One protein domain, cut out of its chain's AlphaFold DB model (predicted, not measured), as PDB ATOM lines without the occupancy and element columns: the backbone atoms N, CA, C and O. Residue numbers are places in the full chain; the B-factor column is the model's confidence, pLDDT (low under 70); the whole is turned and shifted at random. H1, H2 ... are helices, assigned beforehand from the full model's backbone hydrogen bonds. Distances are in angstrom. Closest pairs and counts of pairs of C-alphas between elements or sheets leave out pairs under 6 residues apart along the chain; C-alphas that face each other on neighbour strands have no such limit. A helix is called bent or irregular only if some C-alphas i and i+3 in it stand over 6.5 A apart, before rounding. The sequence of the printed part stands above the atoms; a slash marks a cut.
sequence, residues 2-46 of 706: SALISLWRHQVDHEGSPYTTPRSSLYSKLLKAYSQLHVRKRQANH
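This is residues 2 to 46 of the 706 residues of an uncharacterized protein of Cryptococcus wingfieldii CBS 7118 (UniProt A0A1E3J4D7). Start at residue 2 and you see two separate helices strung out along a rod: H1 runs toward one end, the link folds back, and the longer H2 makes an arm to the other end. Residues 24 to 46, with H2 among them, stand free. The printed part has 45 residues, with two named helices in the order H1, H2 and no named strand; its class is all helix. It is extended, with a radius of gyration of the C-alphas of 14.8 A and spans of 46 by 18 by 11 A.

Look first at H1, residues 2 to 15, then at H2, residues 25 to 44: the two are apart, with no C-alpha of one within 8 A of the other. A short link of 9 residues joins them. In H1 and H2 every O i to N i+4 pair is within hydrogen-bond range.

Find C-alpha 2 at (140.672, 179.779, 118.360); from there H1 runs 18.8 A to C-alpha 15. Next find C-alpha 25 at (154.734, 170.837, 113.877), where H2 begins; it runs 28.3 A to C-alpha 44 at (161.778, 198.192, 111.785). Neither helix is bent.

The two C-alphas farthest apart, those of Gly 16 and His 46, are 46.7 A apart. The printed part has no cut and no long link. Its mean pLDDT is 80.7, and residue 2 is the one printed residue under 70.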
ATOM      1  N   SER A   2     142.074 180.208 118.203       65.62
ATOM      2  CA  SER A   2     140.672 179.779 118.360       65.62
ATOM      3  C   SER A   2     139.897 179.778 117.044       65.62
ATOM      4  O   SER A   2     139.259 178.787 116.748       65.62
ATOM      5  N   ALA A   3     140.063 180.801 116.199       74.81
ATOM      6  CA  ALA A   3     139.425 180.846 114.882       74.81
ATOM      7  C   ALA A   3     139.850 179.705 113.929       74.81
ATOM      8  O   ALA A   3     139.000 179.148 113.254       74.81
ATOM      9  N   LEU A   4     141.134 179.317 113.903       74.19
ATOM     10  CA  LEU A   4     141.629 178.216 113.054       74.19
ATOM     11  C   LEU A   4     141.166 176.847 113.565       74.19
ATOM     12  O   LEU A   4     140.836 175.977 112.772       74.19
ATOM     13  N   ILE A   5     141.123 176.663 114.889       76.69
ATOM     14  CA  ILE A   5     140.578 175.447 115.506       76.69
ATOM     15  C   ILE A   5     139.069 175.368 115.274       76.69
ATOM     16  O   ILE A   5     138.569 174.300 114.954       76.69
ATOM     17  N   SER A   6     138.347 176.479 115.434       79.69
ATOM     18  CA  SER A   6     136.909 176.550 115.171       79.69
ATOM     19  C   SER A   6     136.592 176.273 113.705       79.69
ATOM     20  O   SER A   6     135.651 175.539 113.440       79.69
ATOM     21  N   LEU A   7     137.397 176.795 112.774       80.88
ATOM     22  CA  LEU A   7     137.262 176.503 111.348       80.88
ATOM     23  C   LEU A   7     137.536 175.028 111.049       80.88
ATOM     24  O   LEU A   7     136.714 174.389 110.414       80.88
ATOM     25  N   TRP A   8     138.637 174.462 111.551       82.50
ATOM     26  CA  TRP A   8     138.928 173.039 111.357       82.50
ATOM     27  C   TRP A   8     137.840 172.141 111.954       82.50
ATOM     28  O   TRP A   8     137.418 171.199 111.300       82.50
ATOM     29  N   ARG A   9     137.336 172.458 113.157       81.81
ATOM     30  CA  ARG A   9     136.201 171.737 113.759       81.81
ATOM     31  C   ARG A   9     134.975 171.802 112.861       81.81
ATOM     32  O   ARG A   9     134.436 170.767 112.524       81.81
ATOM     33  N   HIS A  10     134.624 172.991 112.380       84.06
ATOM     34  CA  HIS A  10     133.528 173.163 111.430       84.06
ATOM     35  C   HIS A  10     133.730 172.341 110.142       84.06
ATOM     36  O   HIS A  10     132.791 171.734 109.649       84.06
ATOM     37  N   GLN A  11     134.950 172.275 109.603       85.94
ATOM     38  CA  GLN A  11     135.261 171.488 108.402       85.94
ATOM     39  C   GLN A  11     135.233 169.972 108.651       85.94
ATOM     40  O   GLN A  11     134.842 169.207 107.775       85.94
ATOM     41  N   VAL A  12     135.637 169.514 109.834       84.81
ATOM     42  CA  VAL A  12     135.504 168.104 110.231       84.81
ATOM     43  C   VAL A  12     134.032 167.748 110.424       84.81
ATOM     44  O   VAL A  12     133.574 166.749 109.880       84.81
ATOM     45  N   ASP A  13     133.291 168.601 111.129       85.12
ATOM     46  CA  ASP A  13     131.900 168.362 111.507       85.12
ATOM     47  C   ASP A  13     130.929 168.495 110.319       85.12
ATOM     48  O   ASP A  13     129.837 167.926 110.367       85.12
ATOM     49  N   HIS A  14     131.259 169.269 109.275       79.88
ATOM     50  CA  HIS A  14     130.332 169.568 108.165       79.88
ATOM     51  C   HIS A  14     130.845 169.193 106.770       79.88
ATOM     52  O   HIS A  14     130.033 169.006 105.869       79.88
ATOM     53  N   GLU A  15     132.158 169.070 106.565       82.00
ATOM     54  CA  GLU A  15     132.754 168.852 105.233       82.00
ATOM     55  C   GLU A  15     133.554 167.541 105.144       82.00
ATOM     56  O   GLU A  15     134.138 167.250 104.102       82.00
ATOM     57  N   GLY A  16     133.599 166.738 106.216       76.25
ATOM     58  CA  GLY A  16     134.326 165.464 106.229       76.25
ATOM     59  C   GLY A  16     135.830 165.632 105.997       76.25
ATOM     60  O   GLY A  16     136.455 164.816 105.321       76.25
ATOM     61  N   SER A  17     136.413 166.723 106.509       74.69
ATOM     62  CA  SER A  17     137.816 167.067 106.270       74.69
ATOM     63  C   SER A  17     138.777 165.930 106.673       74.69
ATOM     64  O   SER A  17     138.809 165.557 107.847       74.69
ATOM     65  N   PRO A  18     139.624 165.412 105.755       75.56
ATOM     66  CA  PRO A  18     140.554 164.312 106.041       75.56
ATOM     67  C   PRO A  18     141.834 164.773 106.761       75.56
ATOM     68  O   PRO A  18     142.742 163.977 107.008       75.56
ATOM     69  N   TYR A  19     141.959 166.068 107.060       73.50
ATOM     70  CA  TYR A  19     143.193 166.656 107.568       73.50
ATOM     71  C   TYR A  19     143.279 166.597 109.095       73.50
ATOM     72  O   TYR A  19     142.337 166.920 109.821       73.50
ATOM     73  N   THR A  20     144.466 166.240 109.590       74.81
ATOM     74  CA  THR A  20     144.772 166.203 111.024       74.81
ATOM     75  C   THR A  20     144.686 167.590 111.659       74.81
ATOM     76  O   THR A  20     144.746 168.621 110.985       74.81
ATOM     77  N   THR A  21     144.529 167.622 112.986       75.12
ATOM     78  CA  THR A  21     144.299 168.876 113.710       75.12
ATOM     79  C   THR A  21     145.378 169.920 113.379       75.12
ATOM     80  O   THR A  21     146.561 169.570 113.292       75.12
ATOM     81  N   PRO A  22     145.040 171.222 113.324       70.94
ATOM     82  CA  PRO A  22     146.015 172.281 113.078       70.94
ATOM     83  C   PRO A  22     147.109 172.385 114.152       70.94
ATOM     84  O   PRO A  22     148.000 173.213 114.018       70.94
ATOM     85  N   ARG A  23     147.073 171.588 115.233       71.69
ATOM     86  CA  ARG A  23     148.140 171.499 116.244       71.69
ATOM     87  C   ARG A  23     149.291 170.596 115.776       71.69
ATOM     88  O   ARG A  23     149.688 169.678 116.485       71.69
ATOM     89  N   SER A  24     149.825 170.843 114.585       71.12
ATOM     90  CA  SER A  24     150.963 170.096 114.037       71.12
ATOM     91  C   SER A  24     152.289 170.844 114.231       71.12
ATOM     92  O   SER A  24     152.325 172.015 114.623       71.12
ATOM     93  N   SER A  25     153.408 170.196 113.901       70.44
ATOM     94  CA  SER A  25     154.734 170.837 113.877       70.44
ATOM     95  C   SER A  25     154.777 172.078 112.965       70.44
ATOM     96  O   SER A  25     155.524 173.023 113.233       70.44
ATOM     97  N   LEU A  26     153.930 172.123 111.929       71.25
ATOM     98  CA  LEU A  26     153.767 173.265 111.030       71.25
ATOM     99  C   LEU A  26     153.186 174.491 111.750       71.25
ATOM    100  O   LEU A  26     153.611 175.615 111.492       71.25
ATOM    101  N   TYR A  27     152.279 174.294 112.708       73.75
ATOM    102  CA  TYR A  27     151.734 175.383 113.522       73.75
ATOM    103  C   TYR A  27     152.774 175.987 114.459       73.75
ATOM    104  O   TYR A  27     152.879 177.211 114.547       73.75
ATOM    105  N   SER A  28     153.594 175.159 115.109       75.50
ATOM    106  CA  SER A  28     154.711 175.648 115.924       75.50
ATOM    107  C   SER A  28     155.682 176.487 115.084       75.50
ATOM    108  O   SER A  28     156.138 177.543 115.529       75.50
ATOM    109  N   LYS A  29     155.934 176.080 113.830       81.94
ATOM    110  CA  LYS A  29     156.718 176.863 112.861       81.94
ATOM    111  C   LYS A  29     156.021 178.175 112.475       81.94
ATOM    112  O   LYS A  29     156.681 179.210 112.460       81.94
ATOM    113  N   LEU A  30     154.707 178.169 112.241       82.12
ATOM    114  CA  LEU A  30     153.930 179.373 111.917       82.12
ATOM    115  C   LEU A  30     153.886 180.372 113.081       82.12
ATOM    116  O   LEU A  30     154.086 181.563 112.865       82.12
ATOM    117  N   LEU A  31     153.679 179.915 114.320       81.62
ATOM    118  CA  LEU A  31     153.757 180.764 115.514       81.62
ATOM    119  C   LEU A  31     155.146 181.376 115.678       81.62
ATOM    120  O   LEU A  31     155.262 182.563 115.985       81.62
ATOM    121  N   LYS A  32     156.198 180.577 115.459       86.38
ATOM    122  CA  LYS A  32     157.580 181.056 115.496       86.38
ATOM    123  C   LYS A  32     157.805 182.128 114.429       86.38
ATOM    124  O   LYS A  32     158.305 183.197 114.763       86.38
ATOM    125  N   ALA A  33     157.361 181.892 113.194       87.38
ATOM    126  CA  ALA A  33     157.445 182.859 112.102       87.38
ATOM    127  C   ALA A  33     156.638 184.138 112.390       87.38
ATOM    128  O   ALA A  33     157.135 185.239 112.183       87.38
ATOM    129  N   TYR A  34     155.426 184.014 112.937       87.31
ATOM    130  CA  TYR A  34     154.583 185.145 113.328       87.31
ATOM    131  C   TYR A  34     155.215 185.971 114.457       87.31
ATOM    132  O   TYR A  34     155.247 187.198 114.391       87.31
ATOM    133  N   SER A  35     155.768 185.309 115.476       86.06
ATOM    134  CA  SER A  35     156.507 185.962 116.560       86.06
ATOM    135  C   SER A  35     157.746 186.688 116.027       86.06
ATOM    136  O   SER A  35     157.960 187.860 116.335       86.06
ATOM    137  N   GLN A  36     158.517 186.040 115.146       90.44
ATOM    138  CA  GLN A  36     159.669 186.644 114.472       90.44
ATOM    139  C   GLN A  36     159.270 187.840 113.601       90.44
ATOM    140  O   GLN A  36     159.966 188.851 113.614       90.44
ATOM    141  N   LEU A  37     158.143 187.770 112.887       91.19
ATOM    142  CA  LEU A  37     157.609 188.884 112.104       91.19
ATOM    143  C   LEU A  37     157.248 190.068 113.004       91.19
ATOM    144  O   LEU A  37     157.599 191.200 112.688       91.19
ATOM    145  N   HIS A  38     156.596 189.823 114.144       85.25
ATOM    146  CA  HIS A  38     156.327 190.869 115.133       85.25
ATOM    147  C   HIS A  38     157.612 191.475 115.681       85.25
ATOM    148  O   HIS A  38     157.707 192.690 115.781       85.25
ATOM    149  N   VAL A  39     158.622 190.665 116.002       84.62
ATOM    150  CA  VAL A  39     159.937 191.170 116.430       84.62
ATOM    151  C   VAL A  39     160.572 192.041 115.341       84.62
ATOM    152  O   VAL A  39     160.955 193.168 115.638       84.62
ATOM    153  N   ARG A  40     160.607 191.579 114.085       88.38
ATOM    154  CA  ARG A  40     161.130 192.353 112.944       88.38
ATOM    155  C   ARG A  40     160.355 193.647 112.727       88.38
ATOM    156  O   ARG A  40     160.964 194.679 112.497       88.38
ATOM    157  N   LYS A  41     159.025 193.614 112.843       89.12
ATOM    158  CA  LYS A  41     158.175 194.804 112.733       89.12
ATOM    159  C   LYS A  41     158.477 195.808 113.842       89.12
ATOM    160  O   LYS A  41     158.627 196.984 113.552       89.12
ATOM    161  N   ARG A  42     158.618 195.351 115.090       85.12
ATOM    162  CA  ARG A  42     159.008 196.214 116.216       85.12
ATOM    163  C   ARG A  42     160.387 196.839 115.998       85.12
ATOM    164  O   ARG A  42     160.553 198.028 116.238       85.12
ATOM    165  N   GLN A  43     161.347 196.057 115.498       86.31
ATOM    166  CA  GLN A  43     162.688 196.540 115.151       86.31
ATOM    167  C   GLN A  43     162.653 197.572 114.016       86.31
ATOM    168  O   GLN A  43     163.244 198.635 114.161       86.31
ATOM    169  N   ALA A  44     161.931 197.290 112.928       90.44
ATOM    170  CA  ALA A  44     161.778 198.192 111.785       90.44
ATOM    171  C   ALA A  44     161.039 199.489 112.152       90.44
ATOM    172  O   ALA A  44     161.336 200.546 111.616       90.44
ATOM    173  N   ASN A  45     160.103 199.416 113.100       90.50
ATOM    174  CA  ASN A  45     159.401 200.576 113.643       90.50
ATOM    175  C   ASN A  45     160.230 201.359 114.677       90.50
ATOM    176  O   ASN A  45     159.705 202.307 115.256       90.50
ATOM    177  N   HIS A  46     161.470 200.942 114.962       86.06
ATOM    178  CA  HIS A  46     162.303 201.504 116.026       86.06
ATOM    179  C   HIS A  46     161.560 201.598 117.368       86.06
ATOM    180  O   HIS A  46     161.707 202.564 118.117       86.06
TER     181      HIS A  46